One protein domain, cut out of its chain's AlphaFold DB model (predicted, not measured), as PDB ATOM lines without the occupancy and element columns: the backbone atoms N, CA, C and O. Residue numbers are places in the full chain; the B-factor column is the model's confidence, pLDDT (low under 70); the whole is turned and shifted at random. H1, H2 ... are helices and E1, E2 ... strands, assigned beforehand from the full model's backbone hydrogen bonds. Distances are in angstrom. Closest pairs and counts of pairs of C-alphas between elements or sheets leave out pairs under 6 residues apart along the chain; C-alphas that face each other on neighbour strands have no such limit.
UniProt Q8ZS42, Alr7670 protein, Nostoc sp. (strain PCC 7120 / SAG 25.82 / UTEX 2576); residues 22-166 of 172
ATOM      1  N   PHE A  22      12.912   8.446  66.246       60.50
ATOM      2  CA  PHE A  22      13.716   9.690  66.296       60.50
ATOM      3  C   PHE A  22      13.461  10.665  67.461       60.50
ATOM      4  O   PHE A  22      14.042  11.748  67.473       60.50
ATOM      5  N   GLY A  23      12.657  10.313  68.471       55.56
ATOM      6  CA  GLY A  23      12.628  11.050  69.750       55.56
ATOM      7  C   GLY A  23      12.023  12.459  69.685       55.56
ATOM      8  O   GLY A  23      12.010  13.177  70.685       55.56
ATOM      9  N   LYS A  24      11.475  12.863  68.534       46.22
ATOM     10  CA  LYS A  24      10.718  14.110  68.406       46.22
ATOM     11  C   LYS A  24       9.309  13.896  68.945       46.22
ATOM     12  O   LYS A  24       8.547  13.085  68.421       46.22
ATOM     13  N   THR A  25       8.963  14.636  69.992       48.62
ATOM     14  CA  THR A  25       7.596  14.717  70.510       48.62
ATOM     15  C   THR A  25       6.878  15.855  69.800       48.62
ATOM     16  O   THR A  25       7.254  17.016  69.936       48.62
ATOM     17  N   TYR A  26       5.836  15.525  69.045       57.38
ATOM     18  CA  TYR A  26       4.900  16.516  68.528       57.38
ATOM     19  C   TYR A  26       3.634  16.445  69.379       57.38
ATOM     20  O   TYR A  26       3.069  15.369  69.580       57.38
ATOM     21  N   THR A  27       3.189  17.578  69.915       58.19
ATOM     22  CA  THR A  27       1.823  17.684  70.425       58.19
ATOM     23  C   THR A  27       0.894  17.719  69.221       58.19
ATOM     24  O   THR A  27       1.074  18.536  68.315       58.19
ATOM     25  N   ASN A  28      -0.090  16.817  69.182       58.31
ATOM     26  CA  ASN A  28      -1.169  16.925  68.209       58.31
ATOM     27  C   ASN A  28      -1.779  18.325  68.340       58.31
ATOM     28  O   ASN A  28      -2.196  18.734  69.424       58.31
ATOM     29  N   GLY A  29      -1.766  19.088  67.246       68.00
ATOM     30  CA  GLY A  29      -2.393  20.402  67.222       68.00
ATOM     31  C   GLY A  29      -3.896  20.285  67.477       68.00
ATOM     32  O   GLY A  29      -4.508  19.256  67.188       68.00
ATOM     33  N   LYS A  30      -4.513  21.353  67.994       84.88
ATOM     34  CA  LYS A  30      -5.973  21.417  68.119       84.88
ATOM     35  C   LYS A  30      -6.594  21.317  66.722       84.88
ATOM     36  O   LYS A  30      -6.368  22.190  65.885       84.88
ATOM     37  N   ALA A  31      -7.378  20.271  66.486       84.06
ATOM     38  CA  ALA A  31      -8.120  20.072  65.250       84.06
ATOM     39  C   ALA A  31      -9.614  20.328  65.477       84.06
ATOM     40  O   ALA A  31     -10.156  20.048  66.546       84.06
ATOM     41  N   PHE A  32     -10.282  20.841  64.449       86.06
ATOM     42  CA  PHE A  32     -11.734  20.991  64.415       86.06
ATOM     43  C   PHE A  32     -12.279  20.146  63.266       86.06
ATOM     44  O   PHE A  32     -11.658  20.073  62.205       86.06
ATOM     45  N   ARG A  33     -13.430  19.500  63.473       88.69
ATOM     46  CA  ARG A  33     -14.081  18.661  62.465       88.69
ATOM     47  C   ARG A  33     -15.475  19.197  62.170       88.69
ATOM     48  O   ARG A  33     -16.294  19.319  63.073       88.69
ATOM     49  N   LEU A  34     -15.746  19.457  60.894       90.38
ATOM     50  CA  LEU A  34     -17.090  19.712  60.385       90.38
ATOM     51  C   LEU A  34     -17.634  18.417  59.773       90.38
ATOM     52  O   LEU A  34     -16.986  17.827  58.908       90.38
ATOM     53  N   ARG A  35     -18.812  17.972  60.221       92.81
ATOM     54  CA  ARG A  35     -19.518  16.815  59.656       92.81
ATOM     55  C   ARG A  35     -20.759  17.305  58.914       92.81
ATOM     56  O   ARG A  35     -21.624  17.939  59.509       92.81
ATOM     57  N   ILE A  36     -20.837  16.995  57.624       92.31
ATOM     58  CA  ILE A  36     -21.995  17.270  56.767       92.31
ATOM     59  C   ILE A  36     -22.525  15.922  56.285       92.31
ATOM     60  O   ILE A  36     -21.755  15.116  55.768       92.31
ATOM     61  N   ASN A  37     -23.821  15.669  56.467       95.00
ATOM     62  CA  ASN A  37     -24.487  14.463  55.977       95.00
ATOM     63  C   ASN A  37     -25.528  14.865  54.928       95.00
ATOM     64  O   ASN A  37     -26.614  15.330  55.266       95.00
ATOM     65  N   SER A  38     -25.156  14.752  53.655       96.31
ATOM     66  CA  SER A  38     -26.034  15.042  52.523       96.31
ATOM     67  C   SER A  38     -25.726  14.073  51.393       96.31
ATOM     68  O   SER A  38     -24.614  14.069  50.863       96.31
ATOM     69  N   LYS A  39     -26.723  13.267  51.013       95.38
ATOM     70  CA  LYS A  39     -26.599  12.323  49.897       95.38
ATOM     71  C   LYS A  39     -26.255  13.047  48.595       95.38
ATOM     72  O   LYS A  39     -25.342  12.621  47.905       95.38
ATOM     73  N   GLN A  40     -26.928  14.164  48.319       96.50
ATOM     74  CA  GLN A  40     -26.676  14.964  47.123       96.50
ATOM     75  C   GLN A  40     -25.219  15.435  47.055       96.50
ATOM     76  O   GLN A  40     -24.575  15.266  46.028       96.50
ATOM     77  N   ILE A  41     -24.674  15.957  48.161       95.25
ATOM     78  CA  ILE A  41     -23.272  16.398  48.202       95.25
ATOM     79  C   ILE A  41     -22.330  15.219  47.949       95.25
ATOM     80  O   ILE A  41     -21.377  15.365  47.194       95.25
ATOM     81  N   CYS A  42     -22.581  14.053  48.550       94.88
ATOM     82  CA  CYS A  42     -21.762  12.868  48.300       94.88
ATOM     83  C   CYS A  42     -21.801  12.441  46.826       94.88
ATOM     84  O   CYS A  42     -20.749  12.187  46.245       94.88
ATOM     85  N   ASP A  43     -22.992  12.396  46.228       94.31
ATOM     86  CA  ASP A  43     -23.174  12.001  44.831       94.31
ATOM     87  C   ASP A  43     -22.466  12.999  43.885       94.31
ATOM     88  O   ASP A  43     -21.751  12.576  42.977       94.31
ATOM     89  N   ASP A  44     -22.560  14.310  44.144       92.62
ATOM     90  CA  ASP A  44     -21.857  15.350  43.375       92.62
ATOM     91  C   ASP A  44     -20.329  15.292  43.554       92.62
ATOM     92  O   ASP A  44     -19.580  15.437  42.585       92.62
ATOM     93  N   LEU A  45     -19.843  15.061  44.782       92.75
ATOM     94  CA  LEU A  45     -18.414  14.895  45.080       92.75
ATOM     95  C   LEU A  45     -17.808  13.728  44.299       92.75
ATOM     96  O   LEU A  45     -16.715  13.861  43.746       92.75
ATOM     97  N   ILE A  46     -18.532  12.612  44.221       92.69
ATOM     98  CA  ILE A  46     -18.104  11.431  43.474       92.69
ATOM     99  C   ILE A  46     -18.191  11.703  41.970       92.69
ATOM    100  O   ILE A  46     -17.185  11.580  41.278       92.69
ATOM    101  N   GLY A  47     -19.363  12.106  41.468       90.19
ATOM    102  CA  GLY A  47     -19.634  12.178  40.031       90.19
ATOM    103  C   GLY A  47     -18.938  13.321  39.290       90.19
ATOM    104  O   GLY A  47     -18.653  13.181  38.105       90.19
ATOM    105  N   ARG A  48     -18.657  14.449  39.960       88.81
ATOM    106  CA  ARG A  48     -18.049  15.634  39.318       88.81
ATOM    107  C   ARG A  48     -16.578  15.828  39.675       88.81
ATOM    108  O   ARG A  48     -15.802  16.330  38.864       88.81
ATOM    109  N   PHE A  49     -16.191  15.460  40.894       92.44
ATOM    110  CA  PHE A  49     -14.879  15.805  41.445       92.44
ATOM    111  C   PHE A  49     -13.986  14.595  41.736       92.44
ATOM    112  O   PHE A  49     -12.866  14.793  42.199       92.44
ATOM    113  N   ASN A  50     -14.459  13.366  41.488       92.06
ATOM    114  CA  ASN A  50     -13.755  12.121  41.813       92.06
ATOM    115  C   ASN A  50     -13.360  12.001  43.303       92.06
ATOM    116  O   ASN A  50     -12.428  11.284  43.673       92.06
ATOM    117  N   ILE A  51     -14.091  12.680  44.194       92.44
ATOM    118  CA  ILE A  51     -13.853  12.670  45.640       92.44
ATOM    119  C   ILE A  51     -14.606  11.482  46.249       92.44
ATOM    120  O   ILE A  51     -15.795  11.559  46.554       92.44
ATOM    121  N   THR A  52     -13.885  10.383  46.457       91.12
ATOM    122  CA  THR A  52     -14.410   9.123  47.008       91.12
ATOM    123  C   THR A  52     -14.001   8.906  48.479       91.12
ATOM    124  O   THR A  52     -13.131   9.608  49.016       91.12
ATOM    125  N   PRO A  53     -14.625   7.960  49.208       88.38
ATOM    126  CA  PRO A  53     -14.134   7.544  50.523       88.38
ATOM    127  C   PRO A  53     -12.682   7.036  50.460       88.38
ATOM    128  O   PRO A  53     -12.291   6.392  49.495       88.38
ATOM    129  N   ASN A  54     -11.876   7.305  51.497       83.62
ATOM    130  CA  ASN A  54     -10.449   6.928  51.574       83.62
ATOM    131  C   ASN A  54      -9.546   7.486  50.450       83.62
ATOM    132  O   ASN A  54      -8.457   6.968  50.210       83.62
ATOM    133  N   LYS A  55      -9.949   8.608  49.835       83.50
ATOM    134  CA  LYS A  55      -9.267   9.258  48.701       83.50
ATOM    135  C   LYS A  55      -7.796   9.633  48.870       83.50
ATOM    136  O   LYS A  55      -7.162   9.974  47.882       83.50
ATOM    137  N   SER A  56      -7.234   9.623  50.081       80.62
ATOM    138  CA  SER A  56      -5.879  10.140  50.332       80.62
ATOM    139  C   SER A  56      -4.797   9.496  49.451       80.62
ATOM    140  O   SER A  56      -3.737  10.089  49.284       80.62
ATOM    141  N   LEU A  57      -5.062   8.306  48.896       83.25
ATOM    142  CA  LEU A  57      -4.168   7.579  47.990       83.25
ATOM    143  C   LEU A  57      -4.808   7.205  46.641       83.25
ATOM    144  O   LEU A  57      -4.156   6.546  45.842       83.25
ATOM    145  N   THR A  58      -6.066   7.580  46.404       88.31
ATOM    146  CA  THR A  58      -6.855   7.150  45.230       88.31
ATOM    147  C   THR A  58      -7.592   8.302  44.551       88.31
ATOM    148  O   THR A  58      -8.439   8.069  43.696       88.31
ATOM    149  N   LEU A  59      -7.345   9.546  44.974       92.69
ATOM    150  CA  LEU A  59      -7.947  10.716  44.353       92.69
ATOM    151  C   LEU A  59      -7.433  10.862  42.920       92.69
ATOM    152  O   LEU A  59      -6.231  11.006  42.706       92.69
ATOM    153  N   GLU A  60      -8.358  10.891  41.976       93.94
ATOM    154  CA  GLU A  60      -8.100  11.230  40.579       93.94
ATOM    155  C   GLU A  60      -8.377  12.723  40.333       93.94
ATOM    156  O   GLU A  60      -9.096  13.358  41.117       93.94
ATOM    157  N   PRO A  61      -7.834  13.318  39.257       94.25
ATOM    158  CA  PRO A  61      -8.209  14.662  38.835       94.25
ATOM    159  C   PRO A  61      -9.727  14.808  38.655       94.25
ATOM    160  O   PRO A  61     -10.380  13.864  38.208       94.25
ATOM    161  N   PRO A  62     -10.312  15.979  38.955       94.50
ATOM    162  CA  PRO A  62     -11.736  16.200  38.743       94.50
ATOM    163  C   PRO A  62     -12.046  16.329  37.243       94.50
ATOM    164  O   PRO A  62     -11.187  16.721  36.448       94.50
ATOM    165  N   VAL A  63     -13.295  16.066  36.857       90.31
ATOM    166  CA  VAL A  63     -13.754  16.238  35.471       90.31
ATOM    167  C   VAL A  63     -14.310  17.655  35.321       90.31
ATOM    168  O   VAL A  63     -15.506  17.891  35.474       90.31
ATOM    169  N   LEU A  64     -13.411  18.617  35.093       93.12
ATOM    170  CA  LEU A  64     -13.735  20.039  34.933       93.12
ATOM    171  C   LEU A  64     -13.182  20.569  33.608       93.12
ATOM    172  O   LEU A  64     -12.009  20.371  33.299       93.12
ATOM    173  N   ASP A  65     -14.021  21.286  32.870       90.38
ATOM    174  CA  ASP A  65     -13.712  21.952  31.599       90.38
ATOM    175  C   ASP A  65     -13.596  23.480  31.749       90.38
ATOM    176  O   ASP A  65     -12.854  24.141  31.025       90.38
ATOM    177  N   ASN A  66     -14.292  24.053  32.730       95.62
ATOM    178  CA  ASN A  66     -14.261  25.479  33.014       95.62
ATOM    179  C   ASN A  66     -13.003  25.885  33.804       95.62
ATOM    180  O   ASN A  66     -12.814  25.499  34.961       95.62
ATOM    181  N   GLU A  67     -12.182  26.751  33.212       97.06
ATOM    182  CA  GLU A  67     -10.914  27.198  33.800       97.06
ATOM    183  C   GLU A  67     -11.072  27.885  35.172       97.06
ATOM    184  O   GLU A  67     -10.218  27.728  36.048       97.06
ATOM    185  N   GLN A  68     -12.164  28.622  35.412       97.44
ATOM    186  CA  GLN A  68     -12.405  29.247  36.719       97.44
ATOM    187  C   GLN A  68     -12.717  28.204  37.794       97.44
ATOM    188  O   GLN A  68     -12.228  28.322  38.919       97.44
ATOM    189  N   LEU A  69     -13.467  27.151  37.451       96.75
ATOM    190  CA  LEU A  69     -13.715  26.029  38.361       96.75
ATOM    191  C   LEU A  69     -12.434  25.243  38.644       96.75
ATOM    192  O   LEU A  69     -12.205  24.839  39.781       96.75
ATOM    193  N   ILE A  70     -11.564  25.088  37.646       97.88
ATOM    194  CA  ILE A  70     -10.247  24.463  37.811       97.88
ATOM    195  C   ILE A  70      -9.383  25.271  38.782       97.88
ATOM    196  O   ILE A  70      -8.838  24.710  39.734       97.88
ATOM    197  N   LYS A  71      -9.294  26.595  38.601       98.31
ATOM    198  CA  LYS A  71      -8.577  27.468  39.543       98.31
ATOM    199  C   LYS A  71      -9.165  27.369  40.948       98.31
ATOM    200  O   LYS A  71      -8.407  27.220  41.904       98.31
ATOM    201  N   ALA A  72     -10.493  27.400  41.081       97.81
ATOM    202  CA  ALA A  72     -11.174  27.261  42.367       97.81
ATOM    203  C   ALA A  72     -10.874  25.910  43.042       97.81
ATOM    204  O   ALA A  72     -10.587  25.872  44.239       97.81
ATOM    205  N   PHE A  73     -10.866  24.818  42.278       97.06
ATOM    206  CA  PHE A  73     -10.523  23.489  42.776       97.06
ATOM    207  C   PHE A  73      -9.071  23.427  43.264       97.06
ATOM    208  O   PHE A  73      -8.808  22.966  44.372       97.06
ATOM    209  N   ILE A  74      -8.126  23.956  42.479       98.06
ATOM    210  CA  ILE A  74      -6.707  24.010  42.858       98.06
ATOM    211  C   ILE A  74      -6.499  24.887  44.100       98.06
ATOM    212  O   ILE A  74      -5.722  24.517  44.976       98.06
ATOM    213  N   ILE A  75      -7.220  26.005  44.234       98.12
ATOM    214  CA  ILE A  75      -7.213  26.823  45.458       98.12
ATOM    215  C   ILE A  75      -7.693  26.000  46.658       98.12
ATOM    216  O   ILE A  75      -7.048  26.034  47.703       98.12
ATOM    217  N   GLY A  76      -8.770  25.224  46.500       96.69
ATOM    218  CA  GLY A  76      -9.268  24.310  47.530       96.69
ATOM    219  C   GLY A  76      -8.243  23.244  47.931       96.69
ATOM    220  O   GLY A  76      -8.042  23.011  49.122       96.69
ATOM    221  N   LEU A  77      -7.533  22.655  46.960       96.19
ATOM    222  CA  LEU A  77      -6.427  21.727  47.224       96.19
ATOM    223  C   LEU A  77      -5.287  22.404  47.993       96.19
ATOM    224  O   LEU A  77      -4.807  21.856  48.986       96.19
ATOM    225  N   ILE A  78      -4.876  23.607  47.573       97.56
ATOM    226  CA  ILE A  78      -3.847  24.392  48.266       97.56
ATOM    227  C   ILE A  78      -4.297  24.692  49.693       97.56
ATOM    228  O   ILE A  78      -3.489  24.574  50.608       97.56
ATOM    229  N   ASP A  79      -5.562  25.050  49.919       96.12
ATOM    230  CA  ASP A  79      -6.100  25.361  51.245       96.12
ATOM    231  C   ASP A  79      -6.232  24.134  52.155       96.12
ATOM    232  O   ASP A  79      -5.956  24.259  53.354       96.12
ATOM    233  N   GLY A  80      -6.552  22.964  51.601       93.56
ATOM    234  CA  GLY A  80      -6.624  21.695  52.328       93.56
ATOM    235  C   GLY A  80      -5.248  21.103  52.640       93.56
ATOM    236  O   GLY A  80      -4.828  21.100  53.796       93.56
ATOM    237  N   ASP A  81      -4.534  20.672  51.600       91.75
ATOM    238  CA  ASP A  81      -3.358  19.787  51.700       91.75
ATOM    239  C   ASP A  81      -2.062  20.415  51.151       91.75
ATOM    240  O   ASP A  81      -1.027  19.752  51.037       91.75
ATOM    241  N   GLY A  82      -2.111  21.702  50.805       95.12
ATOM    242  CA  GLY A  82      -0.958  22.471  50.353       95.12
ATOM    243  C   GLY A  82      -0.570  23.624  51.273       95.12
ATOM    244  O   GLY A  82      -1.005  23.747  52.429       95.12
ATOM    245  N   GLY A  83       0.217  24.533  50.714       95.62
ATOM    246  CA  GLY A  83       0.725  25.703  51.401       95.62
ATOM    247  C   GLY A  83       1.193  26.796  50.449       95.62
ATOM    248  O   GLY A  83       1.345  26.616  49.241       95.62
ATOM    249  N   VAL A  84       1.336  27.986  51.034       96.00
ATOM    250  CA  VAL A  84       1.863  29.178  50.374       96.00
ATOM    251  C   VAL A  84       2.911  29.781  51.301       96.00
ATOM    252  O   VAL A  84       2.579  30.370  52.342       96.00
ATOM    253  N   ASN A  85       4.176  29.607  50.930       93.69
ATOM    254  CA  ASN A  85       5.336  29.969  51.737       93.69
ATOM    255  C   ASN A  85       6.026  31.206  51.160       93.69
ATOM    256  O   ASN A  85       6.069  31.414  49.949       93.69
ATOM    257  N   LEU A  86       6.567  32.042  52.049       92.88
ATOM    258  CA  LEU A  86       7.339  33.220  51.669       92.88
ATOM    259  C   LEU A  86       8.813  32.963  51.923       92.88
ATOM    260  O   LEU A  86       9.203  32.681  53.056       92.88
ATOM    261  N   PHE A  87       9.633  33.168  50.901       89.50
ATOM    262  CA  PHE A  87      11.077  33.208  51.057       89.50
ATOM    263  C   PHE A  87      11.529  34.651  51.173       89.50
ATOM    264  O   PHE A  87      11.203  35.492  50.329       89.50
ATOM    265  N   LYS A  88      12.283  34.940  52.232       89.56
ATOM    266  CA  LYS A  88      12.791  36.278  52.515       89.56
ATOM    267  C   LYS A  88      14.308  36.317  52.422       89.56
ATOM    268  O   LYS A  88      14.982  35.430  52.933       89.56
ATOM    269  N   VAL A  89      14.832  37.384  51.831       87.69
ATOM    270  CA  VAL A  89      16.261  37.705  51.793       87.69
ATOM    271  C   VAL A  89      16.434  39.070  52.449       87.69
ATOM    272  O   VAL A  89      15.773  40.030  52.061       87.69
ATOM    273  N   LYS A  90      17.280  39.156  53.485       89.19
ATOM    274  CA  LYS A  90      17.508  40.395  54.261       89.19
ATOM    275  C   LYS A  90      16.197  41.069  54.721       89.19
ATOM    276  O   LYS A  90      16.022  42.276  54.597       89.19
ATOM    277  N   GLY A  91      15.235  40.269  55.188       84.06
ATOM    278  CA  GLY A  91      13.931  40.743  55.675       84.06
ATOM    279  C   GLY A  91      12.887  41.060  54.592       84.06
ATOM    280  O   GLY A  91      11.703  41.149  54.917       84.06
ATOM    281  N   LYS A  92      13.276  41.149  53.314       85.25
ATOM    282  CA  LYS A  92      12.370  41.422  52.188       85.25
ATOM    283  C   LYS A  92      11.879  40.127  51.549       85.25
ATOM    284  O   LYS A  92      12.647  39.178  51.429       85.25
ATOM    285  N   VAL A  93      10.611  40.077  51.137       85.62
ATOM    286  CA  VAL A  93      10.062  38.927  50.399       85.62
ATOM    287  C   VAL A  93      10.690  38.891  49.011       85.62
ATOM    288  O   VAL A  93      10.544  39.840  48.249       85.62
ATOM    289  N   ASN A  94      11.378  37.795  48.708       87.56
ATOM    290  CA  ASN A  94      12.076  37.566  47.447       87.56
ATOM    291  C   ASN A  94      11.305  36.598  46.539       87.56
ATOM    292  O   ASN A  94      11.334  36.728  45.319       87.56
ATOM    293  N   SER A  95      10.606  35.615  47.115       90.25
ATOM    294  CA  SER A  95       9.756  34.720  46.334       90.25
ATOM    295  C   SER A  95       8.592  34.137  47.126       90.25
ATOM    296  O   SER A  95       8.571  34.162  48.361       90.25
ATOM    297  N   ILE A  96       7.621  33.622  46.376       93.06
ATOM    298  CA  ILE A  96       6.489  32.846  46.874       93.06
ATOM    299  C   ILE A  96       6.651  31.422  46.359       93.06
ATOM    300  O   ILE A  96       6.971  31.221  45.186       93.06
ATOM    301  N   GLU A  97       6.422  30.455  47.234       94.19
ATOM    302  CA  GLU A  97       6.268  29.053  46.874       94.19
ATOM    303  C   GLU A  97       4.843  28.601  47.118       94.19
ATOM    304  O   GLU A  97       4.255  28.913  48.151       94.19
ATOM    305  N   ILE A  98       4.323  27.854  46.153       96.38
ATOM    306  CA  ILE A  98       3.086  27.099  46.270       96.38
ATOM    307  C   ILE A  98       3.491  25.634  46.391       96.38
ATOM    308  O   ILE A  98       4.167  25.119  45.498       96.38
ATOM    309  N   ASP A  99       3.079  24.982  47.473       95.38
ATOM    310  CA  ASP A  99       3.285  23.556  47.715       95.38
ATOM    311  C   ASP A  99       1.948  22.810  47.739       95.38
ATOM    312  O   ASP A  99       0.940  23.334  48.211       95.38
ATOM    313  N   LEU A 100       1.933  21.593  47.198       96.38
ATOM    314  CA  LEU A 100       0.796  20.678  47.233       96.38
ATOM    315  C   LEU A 100       1.268  19.264  47.576       96.38
ATOM    316  O   LEU A 100       2.319  18.815  47.107       96.38
ATOM    317  N   THR A 101       0.444  18.548  48.338       94.25
ATOM    318  CA  THR A 101       0.580  17.112  48.604       94.25
ATOM    319  C   THR A 101      -0.638  16.378  48.046       94.25
ATOM    320  O   THR A 101      -1.754  16.875  48.156       94.25
ATOM    321  N   GLY A 102      -0.443  15.206  47.438       93.62
ATOM    322  CA  GLY A 102      -1.547  14.435  46.859       93.62
ATOM    323  C   GLY A 102      -1.106  13.150  46.163       93.62
ATOM    324  O   GLY A 102       0.023  12.684  46.347       93.62
ATOM    325  N   THR A 103      -2.008  12.586  45.362       94.31
ATOM    326  CA  THR A 103      -1.715  11.499  44.417       94.31
ATOM    327  C   THR A 103      -0.893  12.023  43.237       94.31
ATOM    328  O   THR A 103      -0.850  13.230  42.974       94.31
ATOM    329  N   ILE A 104      -0.192  11.136  42.530       95.38
ATOM    330  CA  ILE A 104       0.666  11.550  41.411       95.38
ATOM    331  C   ILE A 104      -0.171  12.075  40.238       95.38
ATOM    332  O   ILE A 104       0.221  13.038  39.580       95.38
ATOM    333  N   GLU A 105      -1.355  11.509  40.036       95.38
ATOM    334  CA  GLU A 105      -2.334  11.847  39.009       95.38
ATOM    335  C   GLU A 105      -2.840  13.281  39.203       95.38
ATOM    336  O   GLU A 105      -2.715  14.115  38.302       95.38
ATOM    337  N   VAL A 106      -3.297  13.620  40.416       96.56
ATOM    338  CA  VAL A 106      -3.734  14.984  40.759       96.56
ATOM    339  C   VAL A 106      -2.588  15.978  40.618       96.56
ATOM    340  O   VAL A 106      -2.770  17.046  40.035       96.56
ATOM    341  N   LEU A 107      -1.390  15.657  41.114       97.12
ATOM    342  CA  LEU A 107      -0.271  16.598  41.045       97.12
ATOM    343  C   LEU A 107       0.245  16.807  39.616       97.12
ATOM    344  O   LEU A 107       0.656  17.919  39.282       97.12
ATOM    345  N   ASN A 108       0.197  15.786  38.758       96.94
ATOM    346  CA  ASN A 108       0.486  15.939  37.332       96.94
ATOM    347  C   ASN A 108      -0.578  16.787  36.631       96.94
ATOM    348  O   ASN A 108      -0.226  17.644  35.820       96.94
ATOM    349  N   TRP A 109      -1.854  16.614  36.976       97.44
ATOM    350  CA  TRP A 109      -2.934  17.457  36.466       97.44
ATOM    351  C   TRP A 109      -2.772  18.924  36.884       97.44
ATOM    352  O   TRP A 109      -2.824  19.814  36.035       97.44
ATOM    353  N   VAL A 110      -2.464  19.193  38.159       97.75
ATOM    354  CA  VAL A 110      -2.145  20.552  38.640       97.75
ATOM    355  C   VAL A 110      -0.939  21.121  37.896       97.75
ATOM    356  O   VAL A 110      -0.969  22.267  37.448       97.75
ATOM    357  N   LYS A 111       0.124  20.324  37.732       96.88
ATOM    358  CA  LYS A 111       1.307  20.735  36.973       96.88
ATOM    359  C   LYS A 111       0.951  21.120  35.537       96.88
ATOM    360  O   LYS A 111       1.455  22.137  35.075       96.88
ATOM    361  N   ASN A 112       0.100  20.353  34.858       96.38
ATOM    362  CA  ASN A 112      -0.324  20.654  33.492       96.38
ATOM    363  C   ASN A 112      -0.997  22.034  33.402       96.38
ATOM    364  O   ASN A 112      -0.597  22.863  32.590       96.38
ATOM    365  N   TRP A 113      -1.933  22.335  34.306       97.69
ATOM    366  CA  TRP A 113      -2.556  23.663  34.373       97.69
ATOM    367  C   TRP A 113      -1.564  24.773  34.706       97.69
ATOM    368  O   TRP A 113      -1.602  25.845  34.107       97.69
ATOM    369  N   PHE A 114      -0.617  24.516  35.609       97.12
ATOM    370  CA  PHE A 114       0.444  25.477  35.898       97.12
ATOM    371  C   PHE A 114       1.355  25.716  34.690       97.12
ATOM    372  O   PHE A 114       1.847  26.830  34.529       97.12
ATOM    373  N   ASP A 115       1.623  24.697  33.873       95.19
ATOM    374  CA  ASP A 115       2.409  24.822  32.643       95.19
ATOM    375  C   ASP A 115       1.638  25.596  31.562       95.19
ATOM    376  O   ASP A 115       2.248  26.402  30.867       95.19
ATOM    377  N   ILE A 116       0.313  25.427  31.475       95.69
ATOM    378  CA  ILE A 116      -0.562  26.209  30.585       95.69
ATOM    379  C   ILE A 116      -0.569  27.691  30.989       95.69
ATOM    380  O   ILE A 116      -0.371  28.563  30.147       95.69
ATOM    381  N   TRP A 117      -0.780  27.996  32.275       96.88
ATOM    382  CA  TRP A 117      -0.907  29.382  32.742       96.88
ATOM    383  C   TRP A 117       0.419  30.129  32.799       96.88
ATOM    384  O   TRP A 117       0.481  31.318  32.496       96.88
ATOM    385  N   VAL A 118       1.476  29.449  33.244       95.56
ATOM    386  CA  VAL A 118       2.812  30.028  33.371       95.56
ATOM    387  C   VAL A 118       3.829  28.973  32.929       95.56
ATOM    388  O   VAL A 118       4.315  28.203  33.774       95.56
ATOM    389  N   PRO A 119       4.167  28.923  31.626       92.50
ATOM    390  CA  PRO A 119       5.097  27.946  31.074       92.50
ATOM    391  C   PRO A 119       6.429  27.907  31.814       92.50
ATOM    392  O   PRO A 119       6.968  28.927  32.261       92.50
ATOM    393  N   ASN A 120       6.980  26.702  31.959       83.38
ATOM    394  CA  ASN A 120       8.288  26.542  32.565       83.38
ATOM    395  C   ASN A 120       9.398  26.721  31.532       83.38
ATOM    396  O   ASN A 120       9.799  25.769  30.872       83.38
ATOM    397  N   ASN A 121       9.937  27.931  31.446       74.06
ATOM    398  CA  ASN A 121      11.026  28.230  30.515       74.06
ATOM    399  C   ASN A 121      12.411  27.842  31.068       74.06
ATOM    400  O   ASN A 121      13.431  28.171  30.469       74.06
ATOM    401  N   HIS A 122      12.476  27.177  32.227       76.75
ATOM    402  CA  HIS A 122      13.727  26.792  32.867       76.75
ATOM    403  C   HIS A 122      14.009  25.293  32.687       76.75
ATOM    404  O   HIS A 122      13.149  24.455  32.946       76.75
ATOM    405  N   TYR A 123      15.249  24.942  32.337       67.38
ATOM    406  CA  TYR A 123      15.670  23.558  32.060       67.38
ATOM    407  C   TYR A 123      15.440  22.585  33.236       67.38
ATOM    408  O   TYR A 123      15.170  21.401  33.038       67.38
ATOM    409  N   LYS A 124      15.507  23.075  34.483       71.06
ATOM    410  CA  LYS A 124      15.075  22.320  35.673       71.06
ATOM    411  C   LYS A 124      13.582  22.520  35.895       71.06
ATOM    412  O   LYS A 124      13.178  23.448  36.597       71.06
ATOM    413  N   CYS A 125      12.777  21.629  35.326       73.94
ATOM    414  CA  CYS A 125      11.340  21.645  35.547       73.94
ATOM    415  C   CYS A 125      10.960  21.056  36.907       73.94
ATOM    416  O   CYS A 125      11.353  19.934  37.230       73.94
ATOM    417  N   ALA A 126      10.151  21.786  37.682       85.62
ATOM    418  CA  ALA A 126       9.494  21.223  38.854       85.62
ATOM    419  C   ALA A 126       8.611  20.043  38.420       85.62
ATOM    420  O   ALA A 126       7.872  20.131  37.435       85.62
ATOM    421  N   LYS A 127       8.717  18.930  39.140       91.19
ATOM    422  CA  LYS A 127       7.945  17.707  38.909       91.19
ATOM    423  C   LYS A 127       7.441  17.192  40.252       91.19
ATOM    424  O   LYS A 127       8.155  17.377  41.246       91.19
ATOM    425  N   PRO A 128       6.263  16.557  40.301       94.12
ATOM    426  CA  PRO A 128       5.848  15.832  41.487       94.12
ATOM    427  C   PRO A 128       6.901  14.784  41.867       94.12
ATOM    428  O   PRO A 128       7.480  14.125  41.002       94.12
ATOM    429  N   LYS A 129       7.176  14.655  43.161       93.75
ATOM    430  CA  LYS A 129       8.124  13.687  43.716       93.75
ATOM    431  C   LYS A 129       7.475  12.963  44.876       93.75
ATOM    432  O   LYS A 129       6.780  13.586  45.676       93.75
ATOM    433  N   GLN A 130       7.719  11.665  44.985       91.81
ATOM    434  CA  GLN A 130       7.233  10.900  46.124       91.81
ATOM    435  C   GLN A 130       7.900  11.399  47.413       91.81
ATOM    436  O   GLN A 130       9.099  11.683  47.441       91.81
ATOM    437  N   SER A 131       7.116  11.534  48.481       86.00
ATOM    438  CA  SER A 131       7.645  11.880  49.796       86.00
ATOM    439  C   SER A 131       8.380  10.682  50.397       86.00
ATOM    440  O   SER A 131       7.918   9.547  50.310       86.00
ATOM    441  N   MET A 132       9.505  10.943  51.068       83.94
ATOM    442  CA  MET A 132      10.277   9.905  51.753       83.94
ATOM    443  C   MET A 132       9.386   9.141  52.742       83.94
ATOM    444  O   MET A 132       8.659   9.762  53.522       83.94
ATOM    445  N   ASN A 133       9.434   7.808  52.687       81.69
ATOM    446  CA  ASN A 133       8.662   6.894  53.541       81.69
ATOM    447  C   ASN A 133       7.134   7.100  53.499       81.69
ATOM    448  O   ASN A 133       6.441   6.796  54.467       81.69
ATOM    449  N   SER A 134       6.589   7.626  52.398       81.81
ATOM    450  CA  SER A 134       5.150   7.834  52.232       81.81
ATOM    451  C   SER A 134       4.683   7.439  50.833       81.81
ATOM    452  O   SER A 134       5.425   7.520  49.857       81.81
ATOM    453  N   LYS A 135       3.417   7.030  50.728       85.31
ATOM    454  CA  LYS A 135       2.739   6.809  49.442       85.31
ATOM    455  C   LYS A 135       2.257   8.118  48.798       85.31
ATOM    456  O   LYS A 135       1.800   8.099  47.663       85.31
ATOM    457  N   ALA A 136       2.357   9.242  49.511       88.94
ATOM    458  CA  ALA A 136       1.979  10.554  49.007       88.94
ATOM    459  C   ALA A 136       3.101  11.198  48.182       88.94
ATOM    460  O   ALA A 136       4.293  11.024  48.459       88.94
ATOM    461  N   TYR A 137       2.700  12.018  47.219       94.69
ATOM    462  CA  TYR A 137       3.586  12.827  46.396       94.69
ATOM    463  C   TYR A 137       3.514  14.289  46.821       94.69
ATOM    464  O   TYR A 137       2.540  14.732  47.428       94.69
ATOM    465  N   ARG A 138       4.561  15.045  46.498       94.56
ATOM    466  CA  ARG A 138       4.632  16.493  46.686       94.56
ATOM    467  C   ARG A 138       5.042  17.181  45.401       94.56
ATOM    468  O   ARG A 138       5.932  16.711  44.693       94.56
ATOM    469  N   TYR A 139       4.441  18.329  45.148       96.31
ATOM    470  CA  TYR A 139       4.776  19.216  44.045       96.31
ATOM    471  C   TYR A 139       4.884  20.636  44.586       96.31
ATOM    472  O   TYR A 139       4.025  21.070  45.346       96.31
ATOM    473  N   HIS A 140       5.951  21.345  44.230       95.06
ATOM    474  CA  HIS A 140       6.129  22.736  44.625       95.06
ATOM    475  C   HIS A 140       6.676  23.562  43.466       95.06
ATOM    476  O   HIS A 140       7.478  23.080  42.661       95.06
ATOM    477  N   VAL A 141       6.245  24.818  43.397       94.62
ATOM    478  CA  VAL A 141       6.731  25.810  42.435       94.62
ATOM    479  C   VAL A 141       7.062  27.087  43.186       94.62
ATOM    480  O   VAL A 141       6.240  27.584  43.949       94.62
ATOM    481  N   ALA A 142       8.255  27.625  42.945       92.00
ATOM    482  CA  ALA A 142       8.778  28.800  43.635       92.00
ATOM    483  C   ALA A 142       9.356  29.834  42.652       92.00
ATOM    484  O   ALA A 142       9.301  29.670  41.428       92.00
ATOM    485  N   GLY A 143       9.928  30.913  43.191       89.12
ATOM    486  CA  GLY A 143      10.596  31.954  42.403       89.12
ATOM    487  C   GLY A 143       9.619  32.774  41.559       89.12
ATOM    488  O   GLY A 143       8.450  32.908  41.913       89.12
ATOM    489  N   LYS A 144      10.089  33.305  40.421       89.75
ATOM    490  CA  LYS A 144       9.268  34.114  39.499       89.75
ATOM    491  C   LYS A 144       7.989  33.384  39.081       89.75
ATOM    492  O   LYS A 144       6.913  33.967  39.103       89.75
ATOM    493  N   ARG A 145       8.104  32.090  38.774       92.31
ATOM    494  CA  ARG A 145       6.968  31.257  38.370       92.31
ATOM    495  C   ARG A 145       5.935  31.104  39.487       92.31
ATOM    496  O   ARG A 145       4.746  31.263  39.234       92.31
ATOM    497  N   GLY A 146       6.384  30.844  40.717       92.88
ATOM    498  CA  GLY A 146       5.498  30.758  41.882       92.88
ATOM    499  C   GLY A 146       4.750  32.067  42.150       92.88
ATOM    500  O   GLY A 146       3.573  32.042  42.491       92.88
ATOM    501  N   ILE A 147       5.398  33.211  41.918       92.38
ATOM    502  CA  ILE A 147       4.794  34.539  42.097       92.38
ATOM    503  C   ILE A 147       3.697  34.797  41.059       92.38
ATOM    504  O   ILE A 147       2.613  35.238  41.431       92.38
ATOM    505  N   GLU A 148       3.947  34.502  39.782       93.94
ATOM    506  CA  GLU A 148       2.943  34.676  38.723       93.94
ATOM    507  C   GLU A 148       1.736  33.748  38.920       93.94
ATOM    508  O   GLU A 148       0.594  34.200  38.876       93.94
ATOM    509  N   LEU A 149       1.970  32.474  39.258       96.00
ATOM    510  CA  LEU A 149       0.888  31.543  39.597       96.00
ATOM    511  C   LEU A 149       0.085  32.025  40.812       96.00
ATOM    512  O   LEU A 149      -1.145  31.987  40.802       96.00
ATOM    513  N   TRP A 150       0.762  32.522  41.850       95.69
ATOM    514  CA  TRP A 150       0.094  33.071  43.024       95.69
ATOM    515  C   TRP A 150      -0.754  34.302  42.676       95.69
ATOM    516  O   TRP A 150      -1.881  34.403  43.159       95.69
ATOM    517  N   LYS A 151      -0.283  35.209  41.806       94.38
ATOM    518  CA  LYS A 151      -1.076  36.362  41.335       94.38
ATOM    519  C   LYS A 151      -2.358  35.900  40.643       94.38
ATOM    520  O   LYS A 151      -3.432  36.346  41.031       94.38
ATOM    521  N   ILE A 152      -2.255  34.954  39.707       96.50
ATOM    522  CA  ILE A 152      -3.411  34.391  38.987       96.50
ATOM    523  C   ILE A 152      -4.424  33.792  39.970       96.50
ATOM    524  O   ILE A 152      -5.608  34.118  39.926       96.50
ATOM    525  N   LEU A 153      -3.970  32.932  40.885       97.31
ATOM    526  CA  LEU A 153      -4.858  32.228  41.812       97.31
ATOM    527  C   LEU A 153      -5.434  33.153  42.898       97.31
ATOM    528  O   LEU A 153      -6.588  33.006  43.303       97.31
ATOM    529  N   SER A 154      -4.664  34.137  43.366       94.81
ATOM    530  CA  SER A 154      -5.105  35.073  44.408       94.81
ATOM    531  C   SER A 154      -6.244  35.988  43.947       94.81
ATOM    532  O   SER A 154      -7.070  36.365  44.781       94.81
ATOM    533  N   GLN A 155      -6.353  36.262  42.644       95.06
ATOM    534  CA  GLN A 155      -7.401  37.098  42.045       95.06
ATOM    535  C   GLN A 155      -8.761  36.399  41.896       95.06
ATOM    536  O   GLN A 155      -9.782  37.067  41.760       95.06
ATOM    537  N   VAL A 156      -8.808  35.065  41.946       97.19
ATOM    538  CA  VAL A 156     -10.054  34.299  41.762       97.19
ATOM    539  C   VAL A 156     -11.023  34.582  42.909       97.19
ATOM    540  O   VAL A 156     -10.665  34.396  44.070       97.19
ATOM    541  N   ASN A 157     -12.255  35.005  42.633       96.62
ATOM    542  CA  ASN A 157     -13.207  35.370  43.685       96.62
ATOM    543  C   ASN A 157     -13.869  34.139  44.335       96.62
ATOM    544  O   ASN A 157     -14.999  33.781  44.018       96.62
ATOM    545  N   VAL A 158     -13.145  33.484  45.242       97.06
ATOM    546  CA  VAL A 158     -13.617  32.356  46.058       97.06
ATOM    547  C   VAL A 158     -13.182  32.532  47.515       97.06
ATOM    548  O   VAL A 158     -12.211  33.254  47.775       97.06
ATOM    549  N   PRO A 159     -13.852  31.876  48.483       96.06
ATOM    550  CA  PRO A 159     -13.363  31.809  49.852       96.06
ATOM    551  C   PRO A 159     -11.945  31.231  49.898       96.06
ATOM    552  O   PRO A 159     -11.661  30.211  49.276       96.06
ATOM    553  N   LYS A 160     -11.058  31.899  50.638       95.81
ATOM    554  CA  LYS A 160      -9.642  31.538  50.768       95.81
ATOM    555  C   LYS A 160      -9.185  31.648  52.212       95.81
ATOM    556  O   LYS A 160      -9.552  32.592  52.921       95.81
ATOM    557  N   LEU A 161      -8.312  30.746  52.650       94.56
ATOM    558  CA  LEU A 161      -7.706  30.842  53.975       94.56
ATOM    559  C   LEU A 161      -6.774  32.060  54.059       94.56
ATOM    560  O   LEU A 161      -5.680  32.068  53.492       94.56
ATOM    561  N   LYS A 162      -7.157  33.067  54.859       93.06
ATOM    562  CA  LYS A 162      -6.360  34.295  55.072       93.06
ATOM    563  C   LYS A 162      -4.888  33.995  55.381       93.06
ATOM    564  O   LYS A 162      -4.005  34.637  54.827       93.06
ATOM    565  N   ARG A 163      -4.612  32.967  56.196       92.25
ATOM    566  CA  ARG A 163      -3.245  32.544  56.563       92.25
ATOM    567  C   ARG A 163      -2.362  32.194  55.355       92.25
ATOM    568  O   ARG A 163      -1.147  32.399  55.430       92.25
ATOM    569  N   LYS A 164      -2.939  31.646  54.282       93.44
ATOM    570  CA  LYS A 164      -2.222  31.224  53.068       93.44
ATOM    571  C   LYS A 164      -2.163  32.345  52.032       93.44
ATOM    572  O   LYS A 164      -1.099  32.587  51.479       93.44
ATOM    573  N   TRP A 165      -3.258  33.077  51.842       94.06
ATOM    574  CA  TRP A 165      -3.399  33.996  50.706       94.06
ATOM    575  C   TRP A 165      -3.166  35.471  51.030       94.06
ATOM    576  O   TRP A 165      -2.767  36.222  50.145       94.06
ATOM    577  N   HIS A 166      -3.352  35.902  52.281       89.75
ATOM    578  CA  HIS A 166      -3.082  37.282  52.686       89.75
ATOM    579  C   HIS A 166      -1.585  37.451  52.981       89.75
ATOM    580  O   HIS A 166      -1.148  37.461  54.133       89.75
TER     581      HIS A 166
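This is residues 22 to 166 of the 172 residues of the protein "Alr7670 protein" of Nostoc sp. (strain PCC 7120 / SAG 25.82 / UTEX 2576) (UniProt Q8ZS42). A small antiparallel sheet of three strands, E2, E3 and E4, has three helices, H2, H3 and H4, over one face, while H1 is set off to the side at the far end of a long link and the first residues, 22 to 41, stick out as a free tail. The printed part has 145 residues with five named helices and four named strands, in the order E1 H1 H2 E2 E3 H3 E4 H4 H5; the class is mixed, helices and strands. It is compact, with a radius of gyration of the C-alphas of 16.5 A, and spans 51 by 46 by 29 A.

Find C-alpha 25 at (7.596, 14.717, 70.510), where the short strand E1, residues 25 to 27, begins. H1 covers residues 39 to 49, 14.9 A long. At C-alpha 67, (-10.914, 27.198, 33.800), H2 begins and runs 20.8 A to residue 81. E2, residues 82 to 89, is 23.0 A long, and E3, residues 92 to 102, is 30.8 A. Next come H3, residues 104 to 117, 19.9 A; E4, residues 137 to 141, 13.9 A; and H4, residues 143 to 154, 16.1 A. H5, residues 162 to 165, ends at C-alpha 165, (-3.399, 33.996, 50.706).

Look first at the hairpin E2 and E3, antiparallel, with N 85 and O 97 at 2.9 A. On the other side of E3, E4 is antiparallel to it, with N 100 and O 139 at 2.8 A. H2 and H3 make two layers with the sheet, a layer of helices on one face; H4 is on the same face. H2 stands up from the sheet over E2, at a height of 9.9 A. H3 runs along the strands, at 2 degrees to E4 on the local plane. H4 stands up over E3; their closest C-alphas, of Ser 95 and Gly 143, are 4.9 A apart. H2 and H3 are close but not clearly touching, at a steep tilt of 49 degrees, opposite ways, closest at C-alphas 74 and 110, 7.1 A. H5 only grazes the sheet with residues 163 to 165. E1 pairs with no named strand, and E1 and H1 are apart. In H1, H2, H3 and H4 every O i to N i+4 pair is within hydrogen-bond range; H5 is too short for one.

The C-alphas of Lys 39 and Lys 90 are the two farthest apart, 52.5 A. Residues 22 to 41 stand free. The printed part has no cut. The links E1 to H1, H1 to H2 and H3 to E4 are long; in the last, residues 129 to 130 pair antiparallel with residues 137 to 138 of E4. The mean pLDDT of the printed part is 90.1, with residues 22 to 29 and 123 under 70.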